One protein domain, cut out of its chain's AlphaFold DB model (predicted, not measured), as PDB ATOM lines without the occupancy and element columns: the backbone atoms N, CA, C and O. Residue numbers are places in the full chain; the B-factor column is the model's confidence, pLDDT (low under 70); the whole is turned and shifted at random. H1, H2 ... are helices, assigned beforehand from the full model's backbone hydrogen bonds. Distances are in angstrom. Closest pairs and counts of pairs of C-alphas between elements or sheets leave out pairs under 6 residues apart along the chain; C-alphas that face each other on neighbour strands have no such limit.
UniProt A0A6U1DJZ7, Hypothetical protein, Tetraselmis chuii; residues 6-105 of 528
ATOM      1  N   ARG A   6     169.513 149.594 145.022       72.62
ATOM      2  CA  ARG A   6     168.390 150.477 144.687       72.62
ATOM      3  C   ARG A   6     167.059 150.032 145.272       72.62
ATOM      4  O   ARG A   6     166.369 150.840 145.886       72.62
ATOM      5  N   GLU A   7     166.665 148.774 145.089       80.94
ATOM      6  CA  GLU A   7     165.402 148.302 145.661       80.94
ATOM      7  C   GLU A   7     165.461 148.243 147.194       80.94
ATOM      8  O   GLU A   7     164.428 148.377 147.854       80.94
ATOM      9  N   ARG A   8     166.656 148.063 147.770       86.00
ATOM     10  CA  ARG A   8     166.863 148.093 149.224       86.00
ATOM     11  C   ARG A   8     166.677 149.506 149.777       86.00
ATOM     12  O   ARG A   8     165.880 149.668 150.697       86.00
ATOM     13  N   GLU A   9     167.277 150.509 149.140       82.19
ATOM     14  CA  GLU A   9     167.083 151.925 149.471       82.19
ATOM     15  C   GLU A   9     165.613 152.332 149.337       82.19
ATOM     16  O   GLU A   9     165.034 152.885 150.267       82.19
ATOM     17  N   MET A  10     164.957 151.969 148.227       76.88
ATOM     18  CA  MET A  10     163.524 152.230 148.041       76.88
ATOM     19  C   MET A  10     162.676 151.625 149.160       76.88
ATOM     20  O   MET A  10     161.697 152.232 149.581       76.88
ATOM     21  N   THR A  11     163.046 150.440 149.648       86.75
ATOM     22  CA  THR A  11     162.347 149.791 150.761       86.75
ATOM     23  C   THR A  11     162.571 150.544 152.074       86.75
ATOM     24  O   THR A  11     161.610 150.753 152.809       86.75
ATOM     25  N   SER A  12     163.799 150.993 152.360       85.19
ATOM     26  CA  SER A  12     164.102 151.820 153.539       85.19
ATOM     27  C   SER A  12     163.327 153.142 153.519       85.19
ATOM     28  O   SER A  12     162.643 153.466 154.490       85.19
ATOM     29  N   VAL A  13     163.338 153.853 152.386       75.81
ATOM     30  CA  VAL A  13     162.586 155.107 152.207       75.81
ATOM     31  C   VAL A  13     161.080 154.876 152.318       75.81
ATOM     32  O   VAL A  13     160.388 155.661 152.965       75.81
ATOM     33  N   LEU A  14     160.558 153.799 151.723       79.69
ATOM     34  CA  LEU A  14     159.138 153.454 151.810       79.69
ATOM     35  C   LEU A  14     158.718 153.182 153.259       79.69
ATOM     36  O   LEU A  14     157.690 153.692 153.692       79.69
ATOM     37  N   LEU A  15     159.509 152.414 154.016       78.94
ATOM     38  CA  LEU A  15     159.226 152.132 155.425       78.94
ATOM     39  C   LEU A  15     159.185 153.416 156.260       78.94
ATOM     40  O   LEU A  15     158.256 153.579 157.045       78.94
ATOM     41  N   SER A  16     160.131 154.335 156.047       73.50
ATOM     42  CA  SER A  16     160.136 155.652 156.697       73.50
ATOM     43  C   SER A  16     158.942 156.518 156.282       73.50
ATOM     44  O   SER A  16     158.300 157.126 157.129       73.50
ATOM     45  N   SER A  17     158.573 156.508 154.999       63.81
ATOM     46  CA  SER A  17     157.472 157.331 154.474       63.81
ATOM     47  C   SER A  17     156.088 156.835 154.896       63.81
ATOM     48  O   SER A  17     155.152 157.619 154.971       63.81
ATOM     49  N   LEU A  18     155.929 155.527 155.120       66.38
ATOM     50  CA  LEU A  18     154.669 154.941 155.586       66.38
ATOM     51  C   LEU A  18     154.537 154.969 157.115       66.38
ATOM     52  O   LEU A  18     153.445 154.721 157.633       66.38
ATOM     53  N   TYR A  19     155.634 155.213 157.832       62.75
ATOM     54  CA  TYR A  19     155.666 155.245 159.287       62.75
ATOM     55  C   TYR A  19     154.944 156.482 159.827       62.75
ATOM     56  O   TYR A  19     155.183 157.598 159.381       62.75
ATOM     57  N   GLY A  20     154.052 156.279 160.797       51.19
ATOM     58  CA  GLY A  20     153.229 157.348 161.380       51.19
ATOM     59  C   GLY A  20     151.903 157.585 160.651       51.19
ATOM     60  O   GLY A  20     150.923 157.918 161.310       51.19
ATOM     61  N   ASP A  21     151.842 157.302 159.346       58.53
ATOM     62  CA  ASP A  21     150.619 157.425 158.539       58.53
ATOM     63  C   ASP A  21     149.863 156.092 158.406       58.53
ATOM     64  O   ASP A  21     148.696 155.980 158.782       58.53
ATOM     65  N   LEU A  22     150.525 155.062 157.861       68.31
ATOM     66  CA  LEU A  22     149.922 153.750 157.579       68.31
ATOM     67  C   LEU A  22     150.468 152.644 158.490       68.31
ATOM     68  O   LEU A  22     149.735 151.726 158.862       68.31
ATOM     69  N   LEU A  23     151.757 152.711 158.833       68.44
ATOM     70  CA  LEU A  23     152.438 151.741 159.684       68.44
ATOM     71  C   LEU A  23     152.684 152.335 161.075       68.44
ATOM     72  O   LEU A  23     153.413 153.312 161.232       68.44
ATOM     73  N   SER A  24     152.118 151.701 162.101       79.75
ATOM     74  CA  SER A  24     152.444 152.013 163.498       79.75
ATOM     75  C   SER A  24     153.803 151.435 163.903       79.75
ATOM     76  O   SER A  24     154.221 150.382 163.410       79.75
ATOM     77  N   GLY A  25     154.466 152.049 164.888       77.88
ATOM     78  CA  GLY A  25     155.742 151.531 165.399       77.88
ATOM     79  C   GLY A  25     155.666 150.104 165.934       77.88
ATOM     80  O   GLY A  25     156.582 149.318 165.703       77.88
ATOM     81  N   GLN A  26     154.543 149.705 166.538       83.00
ATOM     82  CA  GLN A  26     154.363 148.322 166.985       83.00
ATOM     83  C   GLN A  26     154.323 147.333 165.807       83.00
ATOM     84  O   GLN A  26     154.851 146.226 165.922       83.00
ATOM     85  N   GLN A  27     153.711 147.709 164.678       84.94
ATOM     86  CA  GLN A  27     153.678 146.871 163.475       84.94
ATOM     87  C   GLN A  27     155.067 146.738 162.851       84.94
ATOM     88  O   GLN A  27     155.462 145.627 162.503       84.94
ATOM     89  N   VAL A  28     155.824 147.838 162.768       87.50
ATOM     90  CA  VAL A  28     157.190 147.804 162.230       87.50
ATOM     91  C   VAL A  28     158.101 146.942 163.106       87.50
ATOM     92  O   VAL A  28     158.765 146.045 162.592       87.50
ATOM     93  N   MET A  29     158.066 147.127 164.431       88.94
ATOM     94  CA  MET A  29     158.830 146.300 165.373       88.94
ATOM     95  C   MET A  29     158.508 144.811 165.224       88.94
ATOM     96  O   MET A  29     159.425 144.006 165.084       88.94
ATOM     97  N   LYS A  30     157.220 144.438 165.189       90.56
ATOM     98  CA  LYS A  30     156.812 143.040 164.973       90.56
ATOM     99  C   LYS A  30     157.334 142.491 163.646       90.56
ATOM    100  O   LYS A  30     157.810 141.364 163.616       90.56
ATOM    101  N   GLY A  31     157.276 143.279 162.571       94.56
ATOM    102  CA  GLY A  31     157.804 142.886 161.265       94.56
ATOM    103  C   GLY A  31     159.297 142.556 161.305       94.56
ATOM    104  O   GLY A  31     159.708 141.530 160.770       94.56
ATOM    105  N   PHE A  32     160.098 143.374 161.992       95.50
ATOM    106  CA  PHE A  32     161.529 143.106 162.158       95.50
ATOM    107  C   PHE A  32     161.826 141.930 163.096       95.50
ATOM    108  O   PHE A  32     162.780 141.206 162.836       95.50
ATOM    109  N   VAL A  33     161.012 141.692 164.132       93.06
ATOM    110  CA  VAL A  33     161.120 140.469 164.952       93.06
ATOM    111  C   VAL A  33     160.885 139.231 164.086       93.06
ATOM    112  O   VAL A  33     161.750 138.367 164.035       93.06
ATOM    113  N   TYR A  34     159.797 139.198 163.305       93.88
ATOM    114  CA  TYR A  34     159.538 138.095 162.371       93.88
ATOM    115  C   TYR A  34     160.668 137.899 161.353       93.88
ATOM    116  O   TYR A  34     160.980 136.769 160.987       93.88
ATOM    117  N   LEU A  35     161.287 138.991 160.897       94.06
ATOM    118  CA  LEU A  35     162.410 138.931 159.967       94.06
ATOM    119  C   LEU A  35     163.645 138.273 160.591       94.06
ATOM    120  O   LEU A  35     164.332 137.519 159.910       94.06
ATOM    121  N   VAL A  36     163.923 138.571 161.864       94.56
ATOM    122  CA  VAL A  36     165.030 137.976 162.621       94.56
ATOM    123  C   VAL A  36     164.741 136.511 162.948       94.56
ATOM    124  O   VAL A  36     165.629 135.676 162.785       94.56
ATOM    125  N   ASP A  37     163.513 136.188 163.353       91.19
ATOM    126  CA  ASP A  37     163.106 134.817 163.680       91.19
ATOM    127  C   ASP A  37     163.166 133.893 162.450       91.19
ATOM    128  O   ASP A  37     163.520 132.724 162.570       91.19
ATOM    129  N   GLY A  38     162.879 134.420 161.254       92.75
ATOM    130  CA  GLY A  38     162.940 133.689 159.982       92.75
ATOM    131  C   GLY A  38     164.316 133.653 159.300       92.75
ATOM    132  O   GLY A  38     164.397 133.307 158.121       92.75
ATOM    133  N   LEU A  39     165.400 134.055 159.978       93.62
ATOM    134  CA  LEU A  39     166.730 134.161 159.357       93.62
ATOM    135  C   LEU A  39     167.298 132.827 158.867       93.62
ATOM    136  O   LEU A  39     167.963 132.816 157.833       93.62
ATOM    137  N   GLU A  40     167.061 131.731 159.588       92.50
ATOM    138  CA  GLU A  40     167.590 130.407 159.222       92.50
ATOM    139  C   GLU A  40     167.088 129.964 157.841       92.50
ATOM    140  O   GLU A  40     167.881 129.494 157.026       92.50
ATOM    141  N   ASP A  41     165.813 130.224 157.542       93.75
ATOM    142  CA  ASP A  41     165.222 129.962 156.228       93.75
ATOM    143  C   ASP A  41     165.719 130.967 155.177       93.75
ATOM    144  O   ASP A  41     166.092 130.588 154.067       93.75
ATOM    145  N   LEU A  42     165.783 132.260 155.521       91.62
ATOM    146  CA  LEU A  42     166.207 133.318 154.594       91.62
ATOM    147  C   LEU A  42     167.642 133.143 154.085       91.62
ATOM    148  O   LEU A  42     167.933 133.522 152.947       91.62
ATOM    149  N   VAL A  43     168.541 132.596 154.908       94.12
ATOM    150  CA  VAL A  43     169.944 132.362 154.527       94.12
ATOM    151  C   VAL A  43     170.073 131.297 153.433       94.12
ATOM    152  O   VAL A  43     171.023 131.361 152.649       94.12
ATOM    153  N   LEU A  44     169.114 130.370 153.318       92.50
ATOM    154  CA  LEU A  44     169.111 129.354 152.258       92.50
ATOM    155  C   LEU A  44     169.006 129.989 150.863       92.50
ATOM    156  O   LEU A  44     169.692 129.554 149.939       92.50
ATOM    157  N   ASP A  45     168.197 131.042 150.731       92.62
ATOM    158  CA  ASP A  45     167.998 131.764 149.468       92.62
ATOM    159  C   ASP A  45     168.966 132.947 149.299       92.62
ATOM    160  O   ASP A  45     169.305 133.346 148.181       92.62
ATOM    161  N   ILE A  46     169.385 133.557 150.410       91.81
ATOM    162  CA  ILE A  46     170.204 134.770 150.438       91.81
ATOM    163  C   ILE A  46     171.348 134.544 151.438       91.81
ATOM    164  O   ILE A  46     171.202 134.875 152.614       91.81
ATOM    165  N   PRO A  47     172.520 134.048 150.993       90.75
ATOM    166  CA  PRO A  47     173.610 133.660 151.892       90.75
ATOM    167  C   PRO A  47     174.086 134.763 152.852       90.75
ATOM    168  O   PRO A  47     174.607 134.469 153.923       90.75
ATOM    169  N   ASN A  48     173.898 136.036 152.487       89.94
ATOM    170  CA  ASN A  48     174.245 137.208 153.295       89.94
ATOM    171  C   ASN A  48     173.036 137.869 153.997       89.94
ATOM    172  O   ASN A  48     173.072 139.064 154.308       89.94
ATOM    173  N   ALA A  49     171.941 137.132 154.224       94.06
ATOM    174  CA  ALA A  49     170.711 137.673 154.808       94.06
ATOM    175  C   ALA A  49     170.941 138.315 156.183       94.06
ATOM    176  O   ALA A  49     170.446 139.414 156.416       94.06
ATOM    177  N   ALA A  50     171.732 137.686 157.060       93.69
ATOM    178  CA  ALA A  50     172.017 138.221 158.391       93.69
ATOM    179  C   ALA A  50     172.661 139.619 158.326       93.69
ATOM    180  O   ALA A  50     172.193 140.548 158.989       93.69
ATOM    181  N   GLN A  51     173.664 139.823 157.463       93.56
ATOM    182  CA  GLN A  51     174.285 141.144 157.322       93.56
ATOM    183  C   GLN A  51     173.306 142.172 156.740       93.56
ATOM    184  O   GLN A  51     173.236 143.300 157.226       93.56
ATOM    185  N   LEU A  52     172.496 141.789 155.745       94.25
ATOM    186  CA  LEU A  52     171.493 142.685 155.158       94.25
ATOM    187  C   LEU A  52     170.412 143.092 156.169       94.25
ATOM    188  O   LEU A  52     170.058 144.268 156.234       94.25
ATOM    189  N   VAL A  53     169.910 142.150 156.975       96.06
ATOM    190  CA  VAL A  53     168.936 142.431 158.043       96.06
ATOM    191  C   VAL A  53     169.531 143.388 159.071       96.06
ATOM    192  O   VAL A  53     168.867 144.349 159.455       96.06
ATOM    193  N   ALA A  54     170.792 143.193 159.467       96.62
ATOM    194  CA  ALA A  54     171.464 144.099 160.392       96.62
ATOM    195  C   ALA A  54     171.577 145.532 159.843       96.62
ATOM    196  O   ALA A  54     171.332 146.498 160.573       96.62
ATOM    197  N   VAL A  55     171.899 145.691 158.555       94.56
ATOM    198  CA  VAL A  55     171.924 147.007 157.895       94.56
ATOM    199  C   VAL A  55     170.524 147.626 157.862       94.56
ATOM    200  O   VAL A  55     170.378 148.784 158.245       94.56
ATOM    201  N   PHE A  56     169.481 146.865 157.506       95.94
ATOM    202  CA  PHE A  56     168.098 147.361 157.529       95.94
ATOM    203  C   PHE A  56     167.653 147.807 158.925       95.94
ATOM    204  O   PHE A  56     167.088 148.891 159.051       95.94
ATOM    205  N   ILE A  57     167.921 147.023 159.974       96.62
ATOM    206  CA  ILE A  57     167.589 147.398 161.358       96.62
ATOM    207  C   ILE A  57     168.320 148.687 161.741       96.62
ATOM    208  O   ILE A  57     167.697 149.627 162.228       96.62
ATOM    209  N   SER A  58     169.624 148.765 161.463       93.69
ATOM    210  CA  SER A  58     170.447 149.937 161.787       93.69
ATOM    211  C   SER A  58     169.974 151.192 161.045       93.69
ATOM    212  O   SER A  58     169.828 152.247 161.656       93.69
ATOM    213  N   ARG A  59     169.666 151.074 159.746       91.25
ATOM    214  CA  ARG A  59     169.090 152.149 158.923       91.25
ATOM    215  C   ARG A  59     167.753 152.628 159.486       91.25
ATOM    216  O   ARG A  59     167.563 153.824 159.645       91.25
ATOM    217  N   THR A  60     166.868 151.695 159.831       88.50
ATOM    218  CA  THR A  60     165.520 151.983 160.347       88.50
ATOM    219  C   THR A  60     165.565 152.648 161.728       88.50
ATOM    220  O   THR A  60     164.690 153.443 162.056       88.50
ATOM    221  N   ILE A  61     166.597 152.358 162.531       84.38
ATOM    222  CA  ILE A  61     166.870 153.084 163.779       84.38
ATOM    223  C   ILE A  61     167.337 154.515 163.489       84.38
ATOM    224  O   ILE A  61     166.872 155.445 164.134       84.38
ATOM    225  N   VAL A  62     168.231 154.708 162.512       81.19
ATOM    226  CA  VAL A  62     168.711 156.046 162.113       81.19
ATOM    227  C   VAL A  62     167.603 156.907 161.498       81.19
ATOM    228  O   VAL A  62     167.618 158.118 161.680       81.19
ATOM    229  N   ASP A  63     166.642 156.296 160.806       76.25
ATOM    230  CA  ASP A  63     165.455 156.972 160.261       76.25
ATOM    231  C   ASP A  63     164.364 157.244 161.317       76.25
ATOM    232  O   ASP A  63     163.259 157.646 160.956       76.25
ATOM    233  N   ASP A  64     164.637 156.995 162.605       76.50
ATOM    234  CA  ASP A  64     163.701 157.146 163.731       76.50
ATOM    235  C   ASP A  64     162.399 156.319 163.605       76.50
ATOM    236  O   ASP A  64     161.403 156.569 164.284       76.50
ATOM    237  N   VAL A  65     162.407 155.275 162.773       80.62
ATOM    238  CA  VAL A  65     161.268 154.361 162.575       80.62
ATOM    239  C   VAL A  65     161.261 153.251 163.636       80.62
ATOM    240  O   VAL A  65     160.202 152.833 164.115       80.62
ATOM    241  N   LEU A  66     162.446 152.766 164.027       84.44
ATOM    242  CA  LEU A  66     162.642 151.832 165.140       84.44
ATOM    243  C   LEU A  66     163.366 152.521 166.304       84.44
ATOM    244  O   LEU A  66     164.371 153.192 166.085       84.44
ATOM    245  N   PRO A  67     162.946 152.304 167.564       82.00
ATOM    246  CA  PRO A  67     163.690 152.830 168.700       82.00
ATOM    247  C   PRO A  67     165.021 152.071 168.878       82.00
ATOM    248  O   PRO A  67     165.043 150.851 168.704       82.00
ATOM    249  N   PRO A  68     166.112 152.718 169.337       81.81
ATOM    250  CA  PRO A  68     167.381 152.033 169.624       81.81
ATOM    251  C   PRO A  68     167.247 150.854 170.602       81.81
ATOM    252  O   PRO A  68     167.970 149.863 170.500       81.81
ATOM    253  N   SER A  69     166.272 150.910 171.518       84.62
ATOM    254  CA  SER A  69     165.955 149.821 172.452       84.62
ATOM    255  C   SER A  69     165.458 148.541 171.768       84.62
ATOM    256  O   SER A  69     165.388 147.501 172.421       84.62
ATOM    257  N   PHE A  70     165.119 148.587 170.474       88.25
ATOM    258  CA  PHE A  70     164.744 147.415 169.685       88.25
ATOM    259  C   PHE A  70     165.824 146.328 169.710       88.25
ATOM    260  O   PHE A  70     165.493 145.148 169.754       88.25
ATOM    261  N   LEU A  71     167.110 146.697 169.778       89.81
ATOM    262  CA  LEU A  71     168.206 145.721 169.833       89.81
ATOM    263  C   LEU A  71     168.125 144.787 171.048       89.81
ATOM    264  O   LEU A  71     168.597 143.656 170.983       89.81
ATOM    265  N   HIS A  72     167.482 145.216 172.140       88.25
ATOM    266  CA  HIS A  72     167.250 144.362 173.307       88.25
ATOM    267  C   HIS A  72     166.223 143.254 173.045       88.25
ATOM    268  O   HIS A  72     166.204 142.272 173.782       88.25
ATOM    269  N   GLN A  73     165.386 143.393 172.013       86.81
ATOM    270  CA  GLN A  73     164.419 142.370 171.601       86.81
ATOM    271  C   GLN A  73     165.054 141.281 170.734       86.81
ATOM    272  O   GLN A  73     164.481 140.207 170.586       86.81
ATOM    273  N   ILE A  74     166.252 141.526 170.197       90.31
ATOM    274  CA  ILE A  74     167.024 140.520 169.471       90.31
ATOM    275  C   ILE A  74     167.771 139.677 170.507       90.31
ATOM    276  O   ILE A  74     168.764 140.125 171.094       90.31
ATOM    277  N   SER A  75     167.276 138.465 170.761       86.25
ATOM    278  CA  SER A  75     167.905 137.537 171.703       86.25
ATOM    279  C   SER A  75     169.174 136.928 171.088       86.25
ATOM    280  O   SER A  75     169.076 136.183 170.113       86.25
ATOM    281  N   PRO A  76     170.374 137.204 171.633       82.25
ATOM    282  CA  PRO A  76     171.618 136.636 171.117       82.25
ATOM    283  C   PRO A  76     171.765 135.147 171.462       82.25
ATOM    284  O   PRO A  76     172.591 134.463 170.873       82.25
ATOM    285  N   GLU A  77     170.978 134.642 172.413       83.19
ATOM    286  CA  GLU A  77     170.999 133.239 172.840       83.19
ATOM    287  C   GLU A  77     170.054 132.359 172.010       83.19
ATOM    288  O   GLU A  77     170.112 131.138 172.119       83.19
ATOM    289  N   ALA A  78     169.195 132.962 171.177       83.31
ATOM    290  CA  ALA A  78     168.228 132.225 170.369       83.31
ATOM    291  C   ALA A  78     168.908 131.368 169.290       83.31
ATOM    292  O   ALA A  78     168.623 130.179 169.186       83.31
ATOM    293  N   ASN A  79     169.819 131.958 168.506       88.06
ATOM    294  CA  ASN A  79     170.656 131.256 167.532       88.06
ATOM    295  C   ASN A  79     171.869 132.118 167.110       88.06
ATOM    296  O   ASN A  79     171.968 133.308 167.433       88.06
ATOM    297  N   ALA A  80     172.803 131.512 166.368       90.38
ATOM    298  CA  ALA A  80     174.038 132.169 165.933       90.38
ATOM    299  C   ALA A  80     173.801 133.359 164.979       90.38
ATOM    300  O   ALA A  80     174.548 134.339 165.042       90.38
ATOM    301  N   LEU A  81     172.761 133.304 164.138       93.00
ATOM    302  CA  LEU A  81     172.426 134.365 163.179       93.00
ATOM    303  C   LEU A  81     171.840 135.593 163.889       93.00
ATOM    304  O   LEU A  81     172.246 136.718 163.605       93.00
ATOM    305  N   SER A  82     170.957 135.408 164.872       92.31
ATOM    306  CA  SER A  82     170.430 136.487 165.717       92.31
ATOM    307  C   SER A  82     171.549 137.169 166.512       92.31
ATOM    308  O   SER A  82     171.581 138.399 166.607       92.31
ATOM    309  N   ALA A  83     172.513 136.392 167.024       92.25
ATOM    310  CA  ALA A  83     173.707 136.931 167.675       92.25
ATOM    311  C   ALA A  83     174.574 137.759 166.712       92.25
ATOM    312  O   ALA A  83     175.089 138.816 167.090       92.25
ATOM    313  N   GLU A  84     174.738 137.301 165.468       94.19
ATOM    314  CA  GLU A  84     175.458 138.031 164.422       94.19
ATOM    315  C   GLU A  84     174.759 139.342 164.046       94.19
ATOM    316  O   GLU A  84     175.419 140.383 163.981       94.19
ATOM    317  N   VAL A  85     173.436 139.318 163.855       96.50
ATOM    318  CA  VAL A  85     172.641 140.512 163.543       96.50
ATOM    319  C   VAL A  85     172.796 141.555 164.636       96.50
ATOM    320  O   VAL A  85     173.129 142.701 164.344       96.50
ATOM    321  N   ARG A  86     172.613 141.159 165.902       94.56
ATOM    322  CA  ARG A  86     172.727 142.082 167.033       94.56
ATOM    323  C   ARG A  86     174.114 142.716 167.111       94.56
ATOM    324  O   ARG A  86     174.211 143.939 167.177       94.56
ATOM    325  N   ARG A  87     175.173 141.906 167.024       94.56
ATOM    326  CA  ARG A  87     176.563 142.391 167.046       94.56
ATOM    327  C   ARG A  87     176.853 143.349 165.888       94.56
ATOM    328  O   ARG A  87     177.531 144.356 166.074       94.56
ATOM    329  N   SER A  88     176.323 143.052 164.702       95.00
ATOM    330  CA  SER A  88     176.483 143.897 163.516       95.00
ATOM    331  C   SER A  88     175.754 145.231 163.679       95.00
ATOM    332  O   SER A  88     176.341 146.272 163.409       95.00
ATOM    333  N   CYS A  89     174.524 145.230 164.202       95.56
ATOM    334  CA  CYS A  89     173.792 146.460 164.518       95.56
ATOM    335  C   CYS A  89     174.530 147.326 165.544       95.56
ATOM    336  O   CYS A  89     174.696 148.525 165.331       95.56
ATOM    337  N   GLU A  90     175.000 146.725 166.641       93.25
ATOM    338  CA  GLU A  90     175.779 147.419 167.674       93.25
ATOM    339  C   GLU A  90     177.066 148.020 167.082       93.25
ATOM    340  O   GLU A  90     177.392 149.177 167.353       93.25
ATOM    341  N   SER A  91     177.751 147.286 166.199       93.00
ATOM    342  CA  SER A  91     178.930 147.781 165.485       93.00
ATOM    343  C   SER A  91     178.606 148.926 164.521       93.00
ATOM    344  O   SER A  91     179.355 149.901 164.473       93.00
ATOM    345  N   HIS A  92     177.526 148.829 163.739       91.44
ATOM    346  CA  HIS A  92     177.131 149.872 162.790       91.44
ATOM    347  C   HIS A  92     176.750 151.165 163.511       91.44
ATOM    348  O   HIS A  92     177.226 152.233 163.140       91.44
ATOM    349  N   LEU A  93     175.917 151.066 164.550       87.44
ATOM    350  CA  LEU A  93     175.398 152.212 165.297       87.44
ATOM    351  C   LEU A  93     176.452 152.834 166.225       87.44
ATOM    352  O   LEU A  93     176.395 154.031 166.494       87.44
ATOM    353  N   GLY A  94     177.426 152.044 166.687       83.94
ATOM    354  CA  GLY A  94     178.556 152.515 167.492       83.94
ATOM    355  C   GLY A  94     179.696 153.150 166.685       83.94
ATOM    356  O   GLY A  94     180.608 153.734 167.275       83.94
ATOM    357  N   ALA A  95     179.680 153.047 165.352       84.06
ATOM    358  CA  ALA A  95     180.724 153.608 164.504       84.06
ATOM    359  C   ALA A  95     180.722 155.150 164.515       84.06
ATOM    360  O   ALA A  95     179.691 155.818 164.628       84.06
ATOM    361  N   ARG A  96     181.900 155.755 164.335       75.12
ATOM    362  CA  ARG A  96     182.010 157.209 164.165       75.12
ATOM    363  C   ARG A  96     181.280 157.617 162.879       75.12
ATOM    364  O   ARG A  96     181.548 157.048 161.829       75.12
ATOM    365  N   HIS A  97     180.390 158.607 162.960       70.06
ATOM    366  CA  HIS A  97     179.512 159.023 161.850       70.06
ATOM    367  C   HIS A  97     178.521 157.934 161.377       70.06
ATOM    368  O   HIS A  97     178.073 157.973 160.233       70.06
ATOM    369  N   ALA A  98     178.135 157.003 162.263       71.06
ATOM    370  CA  ALA A  98     177.189 155.919 161.976       71.06
ATOM    371  C   ALA A  98     175.919 156.374 161.247       71.06
ATOM    372  O   ALA A  98     175.533 155.755 160.264       71.06
ATOM    373  N   ALA A  99     175.293 157.470 161.690       66.56
ATOM    374  CA  ALA A  99     174.065 157.976 161.080       66.56
ATOM    375  C   ALA A  99     174.252 158.342 159.597       66.56
ATOM    376  O   ALA A  99     173.480 157.895 158.756       66.56
ATOM    377  N   GLU A 100     175.304 159.092 159.254       65.38
ATOM    378  CA  GLU A 100     175.586 159.484 157.865       65.38
ATOM    379  C   GLU A 100     175.976 158.279 156.998       65.38
ATOM    380  O   GLU A 100     175.531 158.161 155.857       65.38
ATOM    381  N   ALA A 101     176.776 157.359 157.545       72.00
ATOM    382  CA  ALA A 101     177.161 156.138 156.845       72.00
ATOM    383  C   ALA A 101     175.947 155.235 156.572       72.00
ATOM    384  O   ALA A 101     175.804 154.703 155.473       72.00
ATOM    385  N   LEU A 102     175.046 155.100 157.548       82.44
ATOM    386  CA  LEU A 102     173.828 154.308 157.419       82.44
ATOM    387  C   LEU A 102     172.817 154.971 156.487       82.44
ATOM    388  O   LEU A 102     172.212 154.263 155.693       82.44
ATOM    389  N   LEU A 103     172.704 156.302 156.480       71.50
ATOM    390  CA  LEU A 103     171.921 157.041 155.480       71.50
ATOM    391  C   LEU A 103     172.340 156.725 154.035       71.50
ATOM    392  O   LEU A 103     171.525 156.848 153.130       71.50
ATOM    393  N   ARG A 104     173.585 156.281 153.821       70.25
ATOM    394  CA  ARG A 104     174.148 155.928 152.507       70.25
ATOM    395  C   ARG A 104     174.497 154.442 152.371       70.25
ATOM    396  O   ARG A 104     175.249 154.069 151.470       70.25
ATOM    397  N   CYS A 105     173.996 153.579 153.261       80.25
ATOM    398  CA  CYS A 105     174.417 152.171 153.314       80.25
ATOM    399  C   CYS A 105     174.032 151.359 152.070       80.25
ATOM    400  O   CYS A 105     174.686 150.363 151.770       80.25
TER     401      CYS A 105
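Overview. This is residues 6 to 105 of the 528 residues of the protein "Hypothetical protein" of Tetraselmis chuii (UniProt A0A6U1DJZ7). Helix H4 runs through the core of a rounded body, and the other helices are set round it: H6 packs along H4, H2 runs the opposite way on another side, and residues 12 to 16 of H1 pack on the later part of H4. H3 sits by the beginning of H4, H7 crosses near its far end, and H5 lies over the space between H2 and H6 without touching a helix. The printed part has 100 residues, with seven named helices in the order H1 to H7 and no named strand; the class is all helix. It is compact, with a radius of gyration of the C-alphas of 12.8 A and spans of 33 by 31 by 27 A.

Arrangement. H1, residues 6 to 18, touches the hub H4, residues 49 to 62, with residues 12 to 16 alone; the closest C-alphas are those of Ser 12 and Thr 60, 7.0 A apart, and the tilt is steep at 41 degrees, the same way. H2, residues 25 to 37, only just touches H4, with 3 pairs of C-alphas within 8 A, the closest those of Phe 32 and Ile 57 at 7.5 A, at a shallow tilt of 19 degrees, opposite ways. H3, residues 39 to 45, touches residues 49 to 50 of H4 alone, at a steep tilt of 60 degrees, with the C-alphas of Val 43 and Ala 49 closest at 5.4 A. H5, residues 68 to 73, is close to but not clearly touching H2; their closest C-alphas, Met 29 and Phe 70, are 7.4 A apart. H6, residues 80 to 94, touches H4 with 19 pairs of C-alphas within 8 A, the closest those of Ala 54 and Val 85 at 4.9 A, at 36 degrees, a tilt only just steep, the same way. H7, residues 98 to 103, touches H4 about perpendicular at 81 degrees, with the C-alphas of Arg 59 and Leu 102 closest at 5.4 A. Every O i to N i+4 pair is within hydrogen-bond range in H1, H2, H4, H6 and H7; in H3 it is 1 of 3, beside 3 of 4 O i to N i+3 pairs, and in H5 0 of 2, beside 3 of 3.

Along the chain. H1 begins at C-alpha 6, (168.390, 150.477, 144.687), and is 18.1 A long from first to last C-alpha. H2 measures 18.3 A, H4 19.9 A and H6 20.9 A. H7 ends at C-alpha 103, (171.921, 157.041, 155.480).

Size, cuts and confidence. The C-alphas of Asp 21 and Ala 80, the two farthest apart, are 35.2 A apart. The printed part has no cut and no long link. The model's pLDDT is under 70 at residues 17 to 23 and 99 to 100.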